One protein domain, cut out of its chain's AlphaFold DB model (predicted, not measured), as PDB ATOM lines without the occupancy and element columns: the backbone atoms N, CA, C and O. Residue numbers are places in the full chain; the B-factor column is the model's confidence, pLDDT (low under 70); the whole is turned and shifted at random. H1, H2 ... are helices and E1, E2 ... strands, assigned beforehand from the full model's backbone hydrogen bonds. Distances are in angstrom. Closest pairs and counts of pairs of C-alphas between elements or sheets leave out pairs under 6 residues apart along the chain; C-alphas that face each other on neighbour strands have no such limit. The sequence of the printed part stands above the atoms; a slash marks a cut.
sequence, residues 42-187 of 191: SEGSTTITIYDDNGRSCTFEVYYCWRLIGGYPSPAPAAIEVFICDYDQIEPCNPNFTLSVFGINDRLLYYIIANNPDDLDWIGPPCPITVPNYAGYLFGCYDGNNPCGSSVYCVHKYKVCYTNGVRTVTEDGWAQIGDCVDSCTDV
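What this domain is: This is residues 42 to 187 of the 191 residues of an uncharacterized protein of Bacteroidetes/Chlorobi group bacterium ChocPot_Mid (UniProt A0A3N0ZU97). A six-stranded sheet, curled like part of a barrel, wraps round one helix, H1, while the short strand E5 continues beyond E4. The printed part has 146 residues, with one named helix and seven named strands in the order E1 E2 E3 H1 E4 E5 E6 E7. The sheet is mixed, in the order E1, E2, E3, E4, E6, E7; the class is mostly strand. The whole is compact, with a radius of gyration of the C-alphas of 16.0 A and spans of 44 by 37 by 27 A.

How they stand to each other: E1, residues 46 to 51, E2, 57 to 69, and E3, 79 to 90, form a meander, each strand the antiparallel neighbour of the one before; N 48 and O 60 are 2.9 A apart, N 65 and O 83 2.8 A. H1, residues 101 to 115, is on the sheet, in two layers, and the sheet curls round it; its closest C-alphas to E7, residues 166 to 177, are Ala 114 and Val 169, 5.9 A apart. Every O i to N i+4 pair in H1 is within hydrogen-bond range. E3, H1 and E4, residues 134 to 139, make a strand-helix-strand unit, two parallel neighbours joined through a helix, with a right-handed crossover; N 137 and O 82 are 2.8 A apart. E5, residues 141 to 143, pairs with no named strand. E6, residues 153 to 163, is antiparallel to E4, with N 136 and O 156 2.8 A apart, and forms a hairpin with E7, with N 159 and O 170 2.8 A apart.

Where its parts are: E1 begins at C-alpha 46 (365.040, 297.030, 366.954). E2 spans 33.0 A and bends by 68 degrees at residue 61; E3 spans 31.2 A, H1 21.1 A, E6 31.3 A. E7 spans 31.6 A, ending at C-alpha 177 (381.032, 313.759, 353.010).

The domain as a whole: The C-alphas of Pro 73 and Pro 95, the two farthest apart, are 50.9 A apart. The printed part has no cut. The link from H1 to E4 is long, 18 residues. Residues 70 to 78 are among those under pLDDT 70.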
ATOM      1  N   SER A  42     363.035 302.645 355.230       84.69
ATOM      2  CA  SER A  42     362.888 302.770 356.680       84.69
ATOM      3  C   SER A  42     362.501 301.420 357.257       84.69
ATOM      4  O   SER A  42     361.493 300.842 356.848       84.69
ATOM      5  N   GLU A  43     363.229 300.978 358.273       78.88
ATOM      6  CA  GLU A  43     362.839 299.821 359.069       78.88
ATOM      7  C   GLU A  43     362.085 300.243 360.328       78.88
ATOM      8  O   GLU A  43     362.050 301.417 360.710       78.88
ATOM      9  N   GLY A  44     361.422 299.268 360.952       69.56
ATOM     10  CA  GLY A  44     360.853 299.452 362.284       69.56
ATOM     11  C   GLY A  44     361.938 299.537 363.363       69.56
ATOM     12  O   GLY A  44     363.131 299.498 363.077       69.56
ATOM     13  N   SER A  45     361.523 299.600 364.628       84.50
ATOM     14  CA  SER A  45     362.483 299.582 365.729       84.50
ATOM     15  C   SER A  45     363.085 298.198 365.971       84.50
ATOM     16  O   SER A  45     362.416 297.162 365.816       84.50
ATOM     17  N   THR A  46     364.338 298.198 366.420       90.12
ATOM     18  CA  THR A  46     365.040 297.030 366.954       90.12
ATOM     19  C   THR A  46     365.703 297.365 368.289       90.12
ATOM     20  O   THR A  46     366.075 298.509 368.539       90.12
ATOM     21  N   THR A  47     365.831 296.384 369.183       94.25
ATOM     22  CA  THR A  47     366.442 296.589 370.503       94.25
ATOM     23  C   THR A  47     367.884 296.108 370.496       94.25
ATOM     24  O   THR A  47     368.148 294.930 370.256       94.25
ATOM     25  N   ILE A  48     368.817 297.005 370.810       96.06
ATOM     26  CA  ILE A  48     370.253 296.733 370.774       96.06
ATOM     27  C   ILE A  48     370.870 297.054 372.131       96.06
ATOM     28  O   ILE A  48     370.709 298.151 372.659       96.06
ATOM     29  N   THR A  49     371.630 296.110 372.683       96.38
ATOM     30  CA  THR A  49     372.485 296.352 373.851       96.38
ATOM     31  C   THR A  49     373.922 296.556 373.391       96.38
ATOM     32  O   THR A  49     374.516 295.659 372.793       96.38
ATOM     33  N   ILE A  50     374.493 297.716 373.710       97.00
ATOM     34  CA  ILE A  50     375.911 298.017 373.478       97.00
ATOM     35  C   ILE A  50     376.664 298.111 374.798       97.00
ATOM     36  O   ILE A  50     376.075 298.338 375.857       97.00
ATOM     37  N   TYR A  51     377.979 297.942 374.713       95.94
ATOM     38  CA  TYR A  51     378.894 298.008 375.842       95.94
ATOM     39  C   TYR A  51     379.903 299.129 375.607       95.94
ATOM     40  O   TYR A  51     380.406 299.286 374.493       95.94
ATOM     41  N   ASP A  52     380.195 299.904 376.647       95.12
ATOM     42  CA  ASP A  52     381.308 300.847 376.614       95.12
ATOM     43  C   ASP A  52     382.655 300.150 376.844       95.12
ATOM     44  O   ASP A  52     382.722 298.946 377.113       95.12
ATOM     45  N   ASP A  53     383.746 300.912 376.772       92.88
ATOM     46  CA  ASP A  53     385.106 300.370 376.877       92.88
ATOM     47  C   ASP A  53     385.427 299.768 378.261       92.88
ATOM     48  O   ASP A  53     386.412 299.049 378.415       92.88
ATOM     49  N   ASN A  54     384.585 300.017 379.272       94.75
ATOM     50  CA  ASN A  54     384.686 299.421 380.604       94.75
ATOM     51  C   ASN A  54     383.739 298.219 380.784       94.75
ATOM     52  O   ASN A  54     383.562 297.732 381.903       94.75
ATOM     53  N   GLY A  55     383.108 297.741 379.706       94.75
ATOM     54  CA  GLY A  55     382.188 296.606 379.717       94.75
ATOM     55  C   GLY A  55     380.825 296.910 380.343       94.75
ATOM     56  O   GLY A  55     380.091 295.981 380.686       94.75
ATOM     57  N   ARG A  56     380.464 298.186 380.525       95.69
ATOM     58  CA  ARG A  56     379.149 298.578 381.055       95.69
ATOM     59  C   ARG A  56     378.150 298.640 379.913       95.69
ATOM     60  O   ARG A  56     378.466 299.175 378.858       95.69
ATOM     61  N   SER A  57     376.946 298.121 380.134       95.31
ATOM     62  CA  SER A  57     375.919 298.032 379.098       95.31
ATOM     63  C   SER A  57     374.847 299.111 379.207       95.31
ATOM     64  O   SER A  57     374.455 299.509 380.310       95.31
ATOM     65  N   CYS A  58     374.311 299.499 378.057       97.06
ATOM     66  CA  CYS A  58     373.082 300.269 377.924       97.06
ATOM     67  C   CYS A  58     372.288 299.715 376.731       97.06
ATOM     68  O   CYS A  58     372.880 299.285 375.734       97.06
ATOM     69  N   THR A  59     370.966 299.647 376.872       96.88
ATOM     70  CA  THR A  59     370.066 299.108 375.847       96.88
ATOM     71  C   THR A  59     369.317 300.253 375.192       96.88
ATOM     72  O   THR A  59     368.849 301.157 375.878       96.88
ATOM     73  N   PHE A  60     369.184 300.189 373.873       95.31
ATOM     74  CA  PHE A  60     368.553 301.212 373.057       95.31
ATOM     75  C   PHE A  60     367.467 300.589 372.181       95.31
ATOM     76  O   PHE A  60     367.643 299.486 371.660       95.31
ATOM     77  N   GLU A  61     366.354 301.294 372.019       93.94
ATOM     78  CA  GLU A  61     365.434 301.097 370.904       93.94
ATOM     79  C   GLU A  61     365.942 301.940 369.736       93.94
ATOM     80  O   GLU A  61     366.097 303.147 369.874       93.94
ATOM     81  N   VAL A  62     366.262 301.309 368.609       92.56
ATOM     82  CA  VAL A  62     366.974 301.944 367.497       92.56
ATOM     83  C   VAL A  62     366.124 301.913 366.245       92.56
ATOM     84  O   VAL A  62     365.568 300.869 365.895       92.56
ATOM     85  N   TYR A  63     366.081 303.048 365.557       90.44
ATOM     86  CA  TYR A  63     365.417 303.244 364.280       90.44
ATOM     87  C   TYR A  63     366.484 303.533 363.228       90.44
ATOM     88  O   TYR A  63     367.375 304.367 363.423       90.44
ATOM     89  N   TYR A  64     366.419 302.835 362.100       92.25
ATOM     90  CA  TYR A  64     367.405 302.997 361.042       92.25
ATOM     91  C   TYR A  64     366.784 302.830 359.659       92.25
ATOM     92  O   TYR A  64     365.754 302.178 359.474       92.25
ATOM     93  N   CYS A  65     367.442 303.441 358.684       92.44
ATOM     94  CA  CYS A  65     367.181 303.235 357.274       92.44
ATOM     95  C   CYS A  65     368.314 302.430 356.655       92.44
ATOM     96  O   CYS A  65     369.469 302.522 357.082       92.44
ATOM     97  N   TRP A  66     368.003 301.699 355.596       93.25
ATOM     98  CA  TRP A  66     369.009 301.063 354.763       93.25
ATOM     99  C   TRP A  66     368.650 301.168 353.286       93.25
ATOM    100  O   TRP A  66     367.507 301.442 352.923       93.25
ATOM    101  N   ARG A  67     369.629 300.951 352.412       90.81
ATOM    102  CA  ARG A  67     369.396 300.816 350.972       90.81
ATOM    103  C   ARG A  67     370.432 299.928 350.316       90.81
ATOM    104  O   ARG A  67     371.522 299.718 350.846       90.81
ATOM    105  N   LEU A  68     370.080 299.436 349.134       88.12
ATOM    106  CA  LEU A  68     370.969 298.683 348.263       88.12
ATOM    107  C   LEU A  68     371.543 299.617 347.191       88.12
ATOM    108  O   LEU A  68     370.829 300.040 346.284       88.12
ATOM    109  N   ILE A  69     372.832 299.930 347.279       82.81
ATOM    110  CA  ILE A  69     373.575 300.685 346.272       82.81
ATOM    111  C   ILE A  69     374.347 299.726 345.373       82.81
ATOM    112  O   ILE A  69     375.293 299.059 345.781       82.81
ATOM    113  N   GLY A  70     373.970 299.690 344.099       67.44
ATOM    114  CA  GLY A  70     374.554 298.753 343.146       67.44
ATOM    115  C   GLY A  70     373.955 297.353 343.290       67.44
ATOM    116  O   GLY A  70     373.718 296.846 344.378       67.44
ATOM    117  N   GLY A  71     373.661 296.740 342.150       51.31
ATOM    118  CA  GLY A  71     372.917 295.488 342.072       51.31
ATOM    119  C   GLY A  71     372.165 295.448 340.752       51.31
ATOM    120  O   GLY A  71     371.099 296.030 340.638       51.31
ATOM    121  N   TYR A  72     372.776 294.802 339.759       39.41
ATOM    122  CA  TYR A  72     372.323 294.620 338.374       39.41
ATOM    123  C   TYR A  72     371.951 295.902 337.577       39.41
ATOM    124  O   TYR A  72     371.072 296.660 337.965       39.41
ATOM    125  N   PRO A  73     372.571 296.157 336.406       41.88
ATOM    126  CA  PRO A  73     373.451 295.274 335.638       41.88
ATOM    127  C   PRO A  73     374.952 295.499 335.913       41.88
ATOM    128  O   PRO A  73     375.787 295.041 335.138       41.88
ATOM    129  N   SER A  74     375.323 296.214 336.979       40.34
ATOM    130  CA  SER A  74     376.735 296.484 337.288       40.34
ATOM    131  C   SER A  74     377.391 295.306 338.034       40.34
ATOM    132  O   SER A  74     376.780 294.780 338.963       40.34
ATOM    133  N   PRO A  75     378.621 294.889 337.671       41.72
ATOM    134  CA  PRO A  75     379.310 293.726 338.245       41.72
ATOM    135  C   PRO A  75     379.952 293.975 339.624       41.72
ATOM    136  O   PRO A  75     380.704 293.130 340.106       41.72
ATOM    137  N   ALA A  76     379.705 295.123 340.258       54.16
ATOM    138  CA  ALA A  76     380.165 295.382 341.619       54.16
ATOM    139  C   ALA A  76     379.271 294.638 342.629       54.16
ATOM    140  O   ALA A  76     378.061 294.551 342.395       54.16
ATOM    141  N   PRO A  77     379.825 294.085 343.730       53.06
ATOM    142  CA  PRO A  77     379.000 293.482 344.767       53.06
ATOM    143  C   PRO A  77     378.009 294.532 345.257       53.06
ATOM    144  O   PRO A  77     378.377 295.696 345.418       53.06
ATOM    145  N   ALA A  78     376.759 294.116 345.441       61.06
ATOM    146  CA  ALA A  78     375.740 295.006 345.949       61.06
ATOM    147  C   ALA A  78     376.222 295.608 347.272       61.06
ATOM    148  O   ALA A  78     376.673 294.869 348.154       61.06
ATOM    149  N   ALA A  79     376.229 296.937 347.355       83.38
ATOM    150  CA  ALA A  79     376.683 297.643 348.533       83.38
ATOM    151  C   ALA A  79     375.478 297.974 349.410       83.38
ATOM    152  O   ALA A  79     374.498 298.535 348.931       83.38
ATOM    153  N   ILE A  80     375.522 297.607 350.685       90.88
ATOM    154  CA  ILE A  80     374.472 297.983 351.634       90.88
ATOM    155  C   ILE A  80     374.900 299.259 352.340       90.88
ATOM    156  O   ILE A  80     376.003 299.346 352.881       90.88
ATOM    157  N   GLU A  81     374.009 300.235 352.359       93.62
ATOM    158  CA  GLU A  81     374.188 301.460 353.125       93.62
ATOM    159  C   GLU A  81     373.188 301.495 354.276       93.62
ATOM    160  O   GLU A  81     372.033 301.113 354.094       93.62
ATOM    161  N   VAL A  82     373.629 301.935 355.456       94.69
ATOM    162  CA  VAL A  82     372.824 302.017 356.684       94.69
ATOM    163  C   VAL A  82     372.958 303.408 357.296       94.69
ATOM    164  O   VAL A  82     374.055 303.957 357.363       94.69
ATOM    165  N   PHE A  83     371.857 303.965 357.787       93.00
ATOM    166  CA  PHE A  83     371.825 305.235 358.505       93.00
ATOM    167  C   PHE A  83     370.946 305.107 359.749       93.00
ATOM    168  O   PHE A  83     369.791 304.698 359.644       93.00
ATOM    169  N   ILE A  84     371.475 305.470 360.917       91.44
ATOM    170  CA  ILE A  84     370.678 305.552 362.148       91.44
ATOM    171  C   ILE A  84     369.977 306.903 362.154       91.44
ATOM    172  O   ILE A  84     370.631 307.943 362.179       91.44
ATOM    173  N   CYS A  85     368.650 306.879 362.123       87.00
ATOM    174  CA  CYS A  85     367.849 308.099 362.123       87.00
ATOM    175  C   CYS A  85     367.516 308.566 363.538       87.00
ATOM    176  O   CYS A  85     367.452 309.772 363.764       87.00
ATOM    177  N   ASP A  86     367.300 307.633 364.469       87.38
ATOM    178  CA  ASP A  86     366.983 307.939 365.860       87.38
ATOM    179  C   ASP A  86     367.227 306.727 366.769       87.38
ATOM    180  O   ASP A  86     367.273 305.577 366.309       87.38
ATOM    181  N   TYR A  87     367.356 306.973 368.067       90.88
ATOM    182  CA  TYR A  87     367.331 305.931 369.083       90.88
ATOM    183  C   TYR A  87     366.897 306.478 370.443       90.88
ATOM    184  O   TYR A  87     367.275 307.575 370.848       90.88
ATOM    185  N   ASP A  88     366.197 305.642 371.199       90.69
ATOM    186  CA  ASP A  88     365.790 305.923 372.567       90.69
ATOM    187  C   ASP A  88     366.501 304.989 373.543       90.69
ATOM    188  O   ASP A  88     366.590 303.775 373.350       90.69
ATOM    189  N   GLN A  89     367.003 305.558 374.634       92.38
ATOM    190  CA  GLN A  89     367.572 304.782 375.725       92.38
ATOM    191  C   GLN A  89     366.469 304.030 376.486       92.38
ATOM    192  O   GLN A  89     365.505 304.630 376.960       92.38
ATOM    193  N   ILE A  90     366.640 302.718 376.667       92.56
ATOM    194  CA  ILE A  90     365.752 301.881 377.477       92.56
ATOM    195  C   ILE A  90     366.341 301.746 378.884       92.56
ATOM    196  O   ILE A  90     367.348 301.070 379.099       92.56
ATOM    197  N   GLU A  91     365.681 302.368 379.858       87.06
ATOM    198  CA  GLU A  91     366.087 302.309 381.263       87.06
ATOM    199  C   GLU A  91     365.810 300.935 381.919       87.06
ATOM    200  O   GLU A  91     364.815 300.279 381.594       87.06
ATOM    201  N   PRO A  92     366.618 300.512 382.916       86.69
ATOM    202  CA  PRO A  92     367.762 301.233 383.464       86.69
ATOM    203  C   PRO A  92     369.051 300.965 382.677       86.69
ATOM    204  O   PRO A  92     369.487 299.815 382.565       86.69
ATOM    205  N   CYS A  93     369.722 302.020 382.222       91.12
ATOM    206  CA  CYS A  93     371.111 301.889 381.786       91.12
ATOM    207  C   CYS A  93     372.070 301.889 382.970       91.12
ATOM    208  O   CYS A  93     371.752 302.360 384.066       91.12
ATOM    209  N   ASN A  94     373.273 301.341 382.769       92.69
ATOM    210  CA  ASN A  94     374.308 301.468 383.785       92.69
ATOM    211  C   ASN A  94     374.553 302.969 384.044       92.69
ATOM    212  O   ASN A  94     374.911 303.679 383.105       92.69
ATOM    213  N   PRO A  95     374.411 303.469 385.287       89.19
ATOM    214  CA  PRO A  95     374.500 304.903 385.574       89.19
ATOM    215  C   PRO A  95     375.893 305.486 385.310       89.19
ATOM    216  O   PRO A  95     376.059 306.699 385.277       89.19
ATOM    217  N   ASN A  96     376.895 304.624 385.138       91.25
ATOM    218  CA  ASN A  96     378.249 305.014 384.791       91.25
ATOM    219  C   ASN A  96     378.567 304.760 383.312       91.25
ATOM    220  O   ASN A  96     379.740 304.723 382.989       91.25
ATOM    221  N   PHE A  97     377.606 304.518 382.420       92.88
ATOM    222  CA  PHE A  97     377.876 304.356 380.985       92.88
ATOM    223  C   PHE A  97     378.501 305.639 380.400       92.88
ATOM    224  O   PHE A  97     378.000 306.730 380.665       92.88
ATOM    225  N   THR A  98     379.612 305.539 379.654       92.94
ATOM    226  CA  THR A  98     380.413 306.731 379.263       92.94
ATOM    227  C   THR A  98     380.567 306.989 377.766       92.94
ATOM    228  O   THR A  98     381.370 307.848 377.404       92.94
ATOM    229  N   LEU A  99     379.886 306.265 376.873       91.38
ATOM    230  CA  LEU A  99     380.028 306.567 375.442       91.38
ATOM    231  C   LEU A  99     379.445 307.949 375.112       91.38
ATOM    232  O   LEU A  99     378.389 308.327 375.616       91.38
ATOM    233  N   SER A 100     380.139 308.689 374.246       89.06
ATOM    234  CA  SER A 100     379.603 309.909 373.634       89.06
ATOM    235  C   SER A 100     378.448 309.570 372.687       89.06
ATOM    236  O   SER A 100     378.306 308.422 372.270       89.06
ATOM    237  N   VAL A 101     377.655 310.567 372.283       86.12
ATOM    238  CA  VAL A 101     376.597 310.391 371.266       86.12
ATOM    239  C   VAL A 101     377.153 309.750 369.991       86.12
ATOM    240  O   VAL A 101     376.574 308.796 369.478       86.12
ATOM    241  N   PHE A 102     378.308 310.218 369.512       87.00
ATOM    242  CA  PHE A 102     378.979 309.617 368.359       87.00
ATOM    243  C   PHE A 102     379.375 308.155 368.622       87.00
ATOM    244  O   PHE A 102     379.095 307.285 367.805       87.00
ATOM    245  N   GLY A 103     379.958 307.862 369.791       91.69
ATOM    246  CA  GLY A 103     380.334 306.498 370.167       91.69
ATOM    247  C   GLY A 103     379.137 305.552 370.306       91.69
ATOM    248  O   GLY A 103     379.240 304.384 369.945       91.69
ATOM    249  N   ILE A 104     377.990 306.041 370.787       93.44
ATOM    250  CA  ILE A 104     376.737 305.275 370.812       93.44
ATOM    251  C   ILE A 104     376.316 304.945 369.380       93.44
ATOM    252  O   ILE A 104     376.149 303.771 369.058       93.44
ATOM    253  N   ASN A 105     376.212 305.958 368.517       91.88
ATOM    254  CA  ASN A 105     375.836 305.791 367.115       91.88
ATOM    255  C   ASN A 105     376.745 304.793 366.380       91.88
ATOM    256  O   ASN A 105     376.242 303.883 365.730       91.88
ATOM    257  N   ASP A 106     378.066 304.902 366.529       92.56
ATOM    258  CA  ASP A 106     379.022 303.988 365.894       92.56
ATOM    259  C   ASP A 106     378.854 302.535 366.371       92.56
ATOM    260  O   ASP A 106     378.780 301.608 365.561       92.56
ATOM    261  N   ARG A 107     378.688 302.310 367.681       95.31
ATOM    262  CA  ARG A 107     378.462 300.958 368.225       95.31
ATOM    263  C   ARG A 107     377.127 300.364 367.778       95.31
ATOM    264  O   ARG A 107     377.071 299.169 367.478       95.31
ATOM    265  N   LEU A 108     376.065 301.168 367.732       95.75
ATOM    266  CA  LEU A 108     374.759 300.746 367.221       95.75
ATOM    267  C   LEU A 108     374.841 300.392 365.730       95.75
ATOM    268  O   LEU A 108     374.337 299.349 365.314       95.75
ATOM    269  N   LEU A 109     375.535 301.213 364.944       95.06
ATOM    270  CA  LEU A 109     375.707 301.030 363.505       95.06
ATOM    271  C   LEU A 109     376.477 299.744 363.205       95.06
ATOM    272  O   LEU A 109     376.022 298.916 362.411       95.06
ATOM    273  N   TYR A 110     377.596 299.531 363.905       95.12
ATOM    274  CA  TYR A 110     378.347 298.282 363.835       95.12
ATOM    275  C   TYR A 110     377.459 297.084 364.183       95.12
ATOM    276  O   TYR A 110     377.483 296.083 363.469       95.12
ATOM    277  N   TYR A 111     376.646 297.168 365.243       95.44
ATOM    278  CA  TYR A 111     375.755 296.073 365.629       95.44
ATOM    279  C   TYR A 111     374.748 295.735 364.525       95.44
ATOM    280  O   TYR A 111     374.575 294.556 364.206       95.44
ATOM    281  N   ILE A 112     374.106 296.743 363.930       94.75
ATOM    282  CA  ILE A 112     373.148 296.566 362.832       94.75
ATOM    283  C   ILE A 112     373.825 295.861 361.648       94.75
ATOM    284  O   ILE A 112     373.331 294.843 361.163       94.75
ATOM    285  N   ILE A 113     375.003 296.332 361.232       93.06
ATOM    286  CA  ILE A 113     375.763 295.758 360.109       93.06
ATOM    287  C   ILE A 113     376.269 294.347 360.429       93.06
ATOM    288  O   ILE A 113     376.222 293.457 359.575       93.06
ATOM    289  N   ALA A 114     376.714 294.099 361.657       92.00
ATOM    290  CA  ALA A 114     377.219 292.799 362.083       92.00
ATOM    291  C   ALA A 114     376.125 291.737 362.188       92.00
ATOM    292  O   ALA A 114     376.379 290.582 361.848       92.00
ATOM    293  N   ASN A 115     374.920 292.116 362.620       90.75
ATOM    294  CA  ASN A 115     373.895 291.146 362.999       90.75
ATOM    295  C   ASN A 115     372.686 291.103 362.066       90.75
ATOM    296  O   ASN A 115     372.030 290.070 362.048       90.75
ATOM    297  N   ASN A 116     372.399 292.161 361.291       88.38
ATOM    298  CA  ASN A 116     371.147 292.289 360.528       88.38
ATOM    299  C   ASN A 116     369.930 291.900 361.387       88.38
ATOM    300  O   ASN A 116     369.308 290.866 361.142       88.38
ATOM    301  N   PRO A 117     369.649 292.668 362.452       84.88
ATOM    302  CA  PRO A 117     368.751 292.233 363.518       84.88
ATOM    303  C   PRO A 117     367.310 291.973 363.057       84.88
ATOM    304  O   PRO A 117     366.599 291.223 363.722       84.88
ATOM    305  N   ASP A 118     366.895 292.545 361.926       82.38
ATOM    306  CA  ASP A 118     365.563 292.355 361.343       82.38
ATOM    307  C   ASP A 118     365.528 291.292 360.222       82.38
ATOM    308  O   ASP A 118     364.520 291.164 359.534       82.38
ATOM    309  N   ASP A 119     366.606 290.511 360.051       81.00
ATOM    310  CA  ASP A 119     366.744 289.444 359.040       81.00
ATOM    311  C   ASP A 119     366.376 289.908 357.618       81.00
ATOM    312  O   ASP A 119     365.679 289.240 356.854       81.00
ATOM    313  N   LEU A 120     366.844 291.107 357.269       82.31
ATOM    314  CA  LEU A 120     366.663 291.707 355.952       82.31
ATOM    315  C   LEU A 120     367.432 290.909 354.894       82.31
ATOM    316  O   LEU A 120     368.415 290.237 355.208       82.31
ATOM    317  N   ASP A 121     367.045 291.034 353.625       77.75
ATOM    318  CA  ASP A 121     367.656 290.291 352.508       77.75
ATOM    319  C   ASP A 121     369.023 290.879 352.085       77.75
ATOM    320  O   ASP A 121     369.294 291.217 350.932       77.75
ATOM    321  N   TRP A 122     369.902 291.075 353.067       83.25
ATOM    322  CA  TRP A 122     371.264 291.568 352.919       83.25
ATOM    323  C   TRP A 122     372.163 290.415 352.493       83.25
ATOM    324  O   TRP A 122     372.854 289.791 353.304       83.25
ATOM    325  N   ILE A 123     372.129 290.119 351.198       72.88
ATOM    326  CA  ILE A 123     372.974 289.100 350.586       72.88
ATOM    327  C   ILE A 123     374.421 289.599 350.577       72.88
ATOM    328  O   ILE A 123     374.711 290.687 350.082       72.88
ATOM    329  N   GLY A 124     375.347 288.780 351.077       77.06
ATOM    330  CA  GLY A 124     376.777 289.057 350.985       77.06
ATOM    331  C   GLY A 124     377.539 288.005 350.177       77.06
ATOM    332  O   GLY A 124     377.118 286.849 350.086       77.06
ATOM    333  N   PRO A 125     378.685 288.381 349.595       86.75
ATOM    334  CA  PRO A 125     379.562 287.459 348.883       86.75
ATOM    335  C   PRO A 125     380.300 286.499 349.845       86.75
ATOM    336  O   PRO A 125     380.386 286.760 351.050       86.75
ATOM    337  N   PRO A 126     380.871 285.388 349.343       88.38
ATOM    338  CA  PRO A 126     381.705 284.503 350.154       88.38
ATOM    339  C   PRO A 126     383.008 285.189 350.597       88.38
ATOM    340  O   PRO A 126     383.540 286.048 349.897       88.38
ATOM    341  N   CYS A 127     383.545 284.793 351.754       88.81
ATOM    342  CA  CYS A 127     384.844 285.279 352.231       88.81
ATOM    343  C   CYS A 127     386.033 284.658 351.459       88.81
ATOM    344  O   CYS A 127     385.937 283.503 351.032       88.81
ATOM    345  N   PRO A 128     387.189 285.352 351.352       91.19
ATOM    346  CA  PRO A 128     387.469 286.709 351.833       91.19
ATOM    347  C   PRO A 128     387.027 287.800 350.845       91.19
ATOM    348  O   PRO A 128     386.978 287.582 349.637       91.19
ATOM    349  N   ILE A 129     386.792 289.006 351.366       86.69
ATOM    350  CA  ILE A 129     386.513 290.206 350.571       86.69
ATOM    351  C   ILE A 129     387.613 291.238 350.780       86.69
ATOM    352  O   ILE A 129     388.032 291.507 351.905       86.69
ATOM    353  N   THR A 130     388.079 291.826 349.681       85.44
ATOM    354  CA  THR A 130     389.170 292.809 349.687       85.44
ATOM    355  C   THR A 130     388.691 294.245 349.505       85.44
ATOM    356  O   THR A 130     389.450 295.165 349.796       85.44
ATOM    357  N   VAL A 131     387.454 294.447 349.051       87.06
ATOM    358  CA  VAL A 131     386.868 295.765 348.768       87.06
ATOM    359  C   VAL A 131     385.655 295.979 349.675       87.06
ATOM    360  O   VAL A 131     384.833 295.068 349.759       87.06
ATOM    361  N   PRO A 132     385.516 297.136 350.347       88.44
ATOM    362  CA  PRO A 132     384.326 297.442 351.134       88.44
ATOM    363  C   PRO A 132     383.047 297.330 350.306       88.44
ATOM    364  O   PRO A 132     382.992 297.782 349.163       88.44
ATOM    365  N   ASN A 133     382.024 296.736 350.904       89.12
ATOM    366  CA  ASN A 133     380.705 296.530 350.309       89.12
ATOM    367  C   ASN A 133     379.577 296.939 351.265       89.12
ATOM    368  O   ASN A 133     378.414 296.734 350.955       89.12
ATOM    369  N   TYR A 134     379.898 297.472 352.440       92.31
ATOM    370  CA  TYR A 134     378.919 298.031 353.363       92.31
ATOM    371  C   TYR A 134     379.412 299.402 353.814       92.31
ATOM    372  O   TYR A 134     380.616 299.603 353.997       92.31
ATOM    373  N   ALA A 135     378.489 300.333 354.007       93.25
ATOM    374  CA  ALA A 135     378.778 301.631 354.590       93.25
ATOM    375  C   ALA A 135     377.704 302.007 355.607       93.25
ATOM    376  O   ALA A 135     376.515 301.779 355.401       93.25
ATOM    377  N   GLY A 136     378.137 302.587 356.712       94.38
ATOM    378  CA  GLY A 136     377.267 303.183 357.701       94.38
ATOM    379  C   GLY A 136     377.497 304.685 357.773       94.38
ATOM    380  O   GLY A 136     378.639 305.138 357.711       94.38
ATOM    381  N   TYR A 137     376.419 305.446 357.883       93.00
ATOM    382  CA  TYR A 137     376.444 306.903 357.888       93.00
ATOM    383  C   TYR A 137     376.025 307.419 359.254       93.00
ATOM    384  O   TYR A 137     374.953 307.078 359.755       93.00
ATOM    385  N   LEU A 138     376.869 308.268 359.825       89.94
ATOM    386  CA  LEU A 138     376.613 309.016 361.048       89.94
ATOM    387  C   LEU A 138     376.692 310.507 360.726       89.94
ATOM    388  O   LEU A 138     377.422 310.898 359.815       89.94
ATOM    389  N   PHE A 139     375.988 311.353 361.473       87.12
ATOM    390  CA  PHE A 139     376.227 312.794 361.382       87.12
ATOM    391  C   PHE A 139     377.692 313.098 361.719       87.12
ATOM    392  O   PHE A 139     378.251 312.503 362.638       87.12
ATOM    393  N   GLY A 140     378.326 313.979 360.943       82.69
ATOM    394  CA  GLY A 140     379.761 314.258 361.077       82.69
ATOM    395  C   GLY A 140     380.116 315.533 361.821       82.69
ATOM    396  O   GLY A 140     381.252 315.698 362.247       82.69
ATOM    397  N   CYS A 141     379.140 316.407 362.038       83.81
ATOM    398  CA  CYS A 141     379.348 317.685 362.701       83.81
ATOM    399  C   CYS A 141     378.458 317.781 363.928       83.81
ATOM    400  O   CYS A 141     377.245 317.586 363.825       83.81
ATOM    401  N   TYR A 142     379.049 318.122 365.071       80.31
ATOM    402  CA  TYR A 142     378.325 318.331 366.321       80.31
ATOM    403  C   TYR A 142     378.708 319.656 366.989       80.31
ATOM    404  O   TYR A 142     379.867 320.072 366.978       80.31
ATOM    405  N   ASP A 143     377.723 320.300 367.615       79.75
ATOM    406  CA  ASP A 143     377.920 321.340 368.628       79.75
ATOM    407  C   ASP A 143     377.545 320.745 369.993       79.75
ATOM    408  O   ASP A 143     376.367 320.558 370.332       79.75
ATOM    409  N   GLY A 144     378.565 320.320 370.741       76.12
ATOM    410  CA  GLY A 144     378.385 319.500 371.935       76.12
ATOM    411  C   GLY A 144     377.754 318.145 371.599       76.12
ATOM    412  O   GLY A 144     378.418 317.275 371.047       76.12
ATOM    413  N   ASN A 145     376.475 317.968 371.949       70.31
ATOM    414  CA  ASN A 145     375.725 316.719 371.739       70.31
ATOM    415  C   ASN A 145     374.720 316.784 370.576       70.31
ATOM    416  O   ASN A 145     374.046 315.791 370.314       70.31
ATOM    417  N   ASN A 146     374.593 317.925 369.893       71.81
ATOM    418  CA  ASN A 146     373.600 318.102 368.832       71.81
ATOM    419  C   ASN A 146     374.269 318.066 367.452       71.81
ATOM    420  O   ASN A 146     375.258 318.781 367.275       71.81
ATOM    421  N   PRO A 147     373.739 317.306 366.475       69.31
ATOM    422  CA  PRO A 147     374.178 317.398 365.087       69.31
ATOM    423  C   PRO A 147     374.033 318.835 364.579       69.31
ATOM    424  O   PRO A 147     373.023 319.490 364.847       69.31
ATOM    425  N   CYS A 148     375.021 319.341 363.849       73.19
ATOM    426  CA  CYS A 148     375.014 320.713 363.365       73.19
ATOM    427  C   CYS A 148     375.392 320.777 361.877       73.19
ATOM    428  O   CYS A 148     376.429 320.291 361.449       73.19
ATOM    429  N   GLY A 149     374.508 321.363 361.066       65.94
ATOM    430  CA  GLY A 149     374.562 321.228 359.607       65.94
ATOM    431  C   GLY A 149     373.923 319.917 359.142       65.94
ATOM    432  O   GLY A 149     374.156 318.855 359.709       65.94
ATOM    433  N   SER A 150     373.064 319.989 358.125       64.31
ATOM    434  CA  SER A 150     372.229 318.850 357.723       64.31
ATOM    435  C   SER A 150     372.868 317.921 356.692       64.31
ATOM    436  O   SER A 150     372.223 316.953 356.328       64.31
ATOM    437  N   SER A 151     374.092 318.197 356.226       76.44
ATOM    438  CA  SER A 151     374.664 317.510 355.052       76.44
ATOM    439  C   SER A 151     376.126 317.087 355.213       76.44
ATOM    440  O   SER A 151     376.823 316.902 354.215       76.44
ATOM    441  N   VAL A 152     376.606 316.959 356.456       87.75
ATOM    442  CA  VAL A 152     377.942 316.416 356.732       87.75
ATOM    443  C   VAL A 152     377.824 315.078 357.433       87.75
ATOM    444  O   VAL A 152     377.191 314.975 358.487       87.75
ATOM    445  N   TYR A 153     378.461 314.064 356.857       89.81
ATOM    446  CA  TYR A 153     378.362 312.687 357.323       89.81
ATOM    447  C   TYR A 153     379.736 312.050 357.490       89.81
ATOM    448  O   TYR A 153     380.572 312.132 356.586       89.81
ATOM    449  N   CYS A 154     379.924 311.339 358.599       90.50
ATOM    450  CA  CYS A 154     380.979 310.345 358.726       90.50
ATOM    451  C   CYS A 154     380.495 309.033 358.116       90.50
ATOM    452  O   CYS A 154     379.445 308.508 358.489       90.50
ATOM    453  N   VAL A 155     381.279 308.495 357.195       92.62
ATOM    454  CA  VAL A 155     381.021 307.231 356.516       92.62
ATOM    455  C   VAL A 155     381.969 306.182 357.074       92.62
ATOM    456  O   VAL A 155     383.162 306.207 356.771       92.62
ATOM    457  N   HIS A 156     381.449 305.244 357.855       93.88
ATOM    458  CA  HIS A 156     382.195 304.073 358.304       93.88
ATOM    459  C   HIS A 156     382.043 302.964 357.257       93.88
ATOM    460  O   HIS A 156     380.933 302.528 356.954       93.88
ATOM    461  N   LYS A 157     383.146 302.516 356.658       92.62
ATOM    462  CA  LYS A 157     383.159 301.462 355.639       92.62
ATOM    463  C   LYS A 157     383.480 300.106 356.249       92.62
ATOM    464  O   LYS A 157     384.402 299.974 357.051       92.62
ATOM    465  N   TYR A 158     382.775 299.085 355.772       92.62
ATOM    466  CA  TYR A 158     382.926 297.708 356.217       92.62
ATOM    467  C   TYR A 158     383.075 296.754 355.032       92.62
ATOM    468  O   TYR A 158     382.523 296.944 353.942       92.62
ATOM    469  N   LYS A 159     383.808 295.674 355.278       92.31
ATOM    470  CA  LYS A 159     383.857 294.477 354.444       92.31
ATOM    471  C   LYS A 159     382.998 293.419 355.115       92.31
ATOM    472  O   LYS A 159     383.308 292.989 356.225       92.31
ATOM    473  N   VAL A 160     381.935 293.001 354.443       91.25
ATOM    474  CA  VAL A 160     381.019 291.971 354.932       91.25
ATOM    475  C   VAL A 160     381.011 290.808 353.956       91.25
ATOM    476  O   VAL A 160     380.790 290.977 352.755       91.25
ATOM    477  N   CYS A 161     381.254 289.611 354.472       90.44
ATOM    478  CA  CYS A 161     381.259 288.378 353.696       90.44
ATOM    479  C   CYS A 161     380.703 287.215 354.516       90.44
ATOM    480  O   CYS A 161     380.503 287.333 355.725       90.44
ATOM    481  N   TYR A 162     380.459 286.082 353.864       88.81
ATOM    482  CA  TYR A 162     379.898 284.897 354.505       88.81
ATOM    483  C   TYR A 162     380.819 283.681 354.369       88.81
ATOM    484  O   TYR A 162     381.329 283.382 353.290       88.81
ATOM    485  N   THR A 163     380.994 282.934 355.462       90.50
ATOM    486  CA  THR A 163     381.629 281.607 355.467       90.50
ATOM    487  C   THR A 163     380.648 280.606 356.059       90.50
ATOM    488  O   THR A 163     380.314 280.701 357.234       90.50
ATOM    489  N   ASN A 164     380.167 279.645 355.263       87.75
ATOM    490  CA  ASN A 164     379.190 278.637 355.710       87.75
ATOM    491  C   ASN A 164     377.942 279.246 356.390       87.75
ATOM    492  O   ASN A 164     377.493 278.757 357.422       87.75
ATOM    493  N   GLY A 165     377.417 280.347 355.842       83.81
ATOM    494  CA  GLY A 165     376.266 281.070 356.402       83.81
ATOM    495  C   GLY A 165     376.591 281.990 357.585       83.81
ATOM    496  O   GLY A 165     375.737 282.767 357.993       83.81
ATOM    497  N   VAL A 166     377.821 281.970 358.102       87.69
ATOM    498  CA  VAL A 166     378.265 282.883 359.161       87.69
ATOM    499  C   VAL A 166     378.733 284.193 358.539       87.69
ATOM    500  O   VAL A 166     379.703 284.205 357.773       87.69
ATOM    501  N   ARG A 167     378.058 285.294 358.883       89.75
ATOM    502  CA  ARG A 167     378.465 286.649 358.504       89.75
ATOM    503  C   ARG A 167     379.754 287.028 359.235       89.75
ATOM    504  O   ARG A 167     379.868 286.875 360.446       89.75
ATOM    505  N   THR A 168     380.727 287.527 358.489       92.44
ATOM    506  CA  THR A 168     381.973 288.110 358.989       92.44
ATOM    507  C   THR A 168     381.997 289.576 358.598       92.44
ATOM    508  O   THR A 168     381.783 289.894 357.428       92.44
ATOM    509  N   VAL A 169     382.265 290.452 359.564       93.06
ATOM    510  CA  VAL A 169     382.383 291.899 359.356       93.06
ATOM    511  C   VAL A 169     383.790 292.337 359.727       93.06
ATOM    512  O   VAL A 169     384.343 291.910 360.739       93.06
ATOM    513  N   THR A 170     384.398 293.157 358.882       94.06
ATOM    514  CA  THR A 170     385.700 293.776 359.126       94.06
ATOM    515  C   THR A 170     385.595 295.262 358.829       94.06
ATOM    516  O   THR A 170     385.177 295.640 357.737       94.06
ATOM    517  N   GLU A 171     385.964 296.090 359.800       93.12
ATOM    518  CA  GLU A 171     386.070 297.539 359.628       93.12
ATOM    519  C   GLU A 171     387.190 297.853 358.629       93.12
ATOM    520  O   GLU A 171     388.276 297.271 358.692       93.12
ATOM    521  N   ASP A 172     386.914 298.731 357.667       90.38
ATOM    522  CA  ASP A 172     387.900 299.169 356.673       90.38
ATOM    523  C   ASP A 172     388.449 300.558 356.999       90.38
ATOM    524  O   ASP A 172     389.650 300.793 356.872       90.38
ATOM    525  N   GLY A 173     387.580 301.462 357.452       90.19
ATOM    526  CA  GLY A 173     387.963 302.806 357.860       90.19
ATOM    527  C   GLY A 173     386.840 303.821 357.709       90.19
ATOM    528  O   GLY A 173     385.701 303.485 357.381       90.19
ATOM    529  N   TRP A 174     387.201 305.080 357.927       89.94
ATOM    530  CA  TRP A 174     386.291 306.215 357.912       89.94
ATOM    531  C   TRP A 174     386.542 307.115 356.702       89.94
ATOM    532  O   TRP A 174     387.650 307.200 356.173       89.94
ATOM    533  N   ALA A 175     385.490 307.782 356.254       87.69
ATOM    534  CA  ALA A 175     385.539 308.865 355.287       87.69
ATOM    535  C   ALA A 175     384.526 309.942 355.684       87.69
ATOM    536  O   ALA A 175     383.669 309.710 356.534       87.69
ATOM    537  N   GLN A 176     384.596 311.096 355.032       86.62
ATOM    538  CA  GLN A 176     383.672 312.197 355.258       86.62
ATOM    539  C   GLN A 176     383.021 312.640 353.955       86.62
ATOM    540  O   GLN A 176     383.634 312.598 352.886       86.62
ATOM    541  N   ILE A 177     381.770 313.072 354.066       86.56
ATOM    542  CA  ILE A 177     381.032 313.759 353.010       86.56
ATOM    543  C   ILE A 177     380.672 315.141 353.539       86.56
ATOM    544  O   ILE A 177     380.008 315.221 354.564       86.56
ATOM    545  N   GLY A 178     381.074 316.200 352.831       83.94
ATOM    546  CA  GLY A 178     380.820 317.590 353.226       83.94
ATOM    547  C   GLY A 178     381.842 318.142 354.225       83.94
ATOM    548  O   GLY A 178     382.765 317.439 354.617       83.94
ATOM    549  N   ASP A 179     381.658 319.397 354.637       84.62
ATOM    550  CA  ASP A 179     382.529 320.109 355.582       84.62
ATOM    551  C   ASP A 179     381.691 320.794 356.668       84.62
ATOM    552  O   ASP A 179     380.647 321.388 356.371       84.62
ATOM    553  N   CYS A 180     382.140 320.728 357.925       83.88
ATOM    554  CA  CYS A 180     381.481 321.421 359.031       83.88
ATOM    555  C   CYS A 180     381.524 322.943 358.848       83.88
ATOM    556  O   CYS A 180     382.529 323.508 358.427       83.88
ATOM    557  N   VAL A 181     380.431 323.620 359.213       82.25
ATOM    558  CA  VAL A 181     380.396 325.091 359.281       82.25
ATOM    559  C   VAL A 181     381.189 325.603 360.490       82.25
ATOM    560  O   VAL A 181     381.343 324.881 361.469       82.25
ATOM    561  N   ASP A 182     381.635 326.862 360.462       73.06
ATOM    562  CA  ASP A 182     382.605 327.449 361.413       73.06
ATOM    563  C   ASP A 182     382.262 327.338 362.919       73.06
ATOM    564  O   ASP A 182     383.131 327.543 363.766       73.06
ATOM    565  N   SER A 183     381.013 327.034 363.286       79.62
ATOM    566  CA  SER A 183     380.576 326.841 364.679       79.62
ATOM    567  C   SER A 183     380.468 325.373 365.114       79.62
ATOM    568  O   SER A 183     380.080 325.105 366.247       79.62
ATOM    569  N   CYS A 184     380.759 324.430 364.221       84.06
ATOM    570  CA  CYS A 184     380.624 322.992 364.420       84.06
ATOM    571  C   CYS A 184     381.974 322.313 364.629       84.06
ATOM    572  O   CYS A 184     382.967 322.695 364.015       84.06
ATOM    573  N   THR A 185     381.997 321.259 365.443       83.69
ATOM    574  CA  THR A 185     383.166 320.382 365.579       83.69
ATOM    575  C   THR A 185     382.979 319.133 364.728       83.69
ATOM    576  O   THR A 185     381.954 318.457 364.834       83.69
ATOM    577  N   ASP A 186     383.978 318.834 363.905       83.88
ATOM    578  CA  ASP A 186     384.086 317.575 363.172       83.88
ATOM    579  C   ASP A 186     384.428 316.434 364.139       83.88
ATOM    580  O   ASP A 186     385.334 316.558 364.969       83.88
ATOM    581  N   VAL A 187     383.677 315.338 364.054       84.62
ATOM    582  CA  VAL A 187     383.859 314.157 364.906       84.62
ATOM    583  C   VAL A 187     384.248 312.902 364.124       84.62
ATOM    584  O   VAL A 187     384.355 311.838 364.733       84.62
TER     585      VAL A 187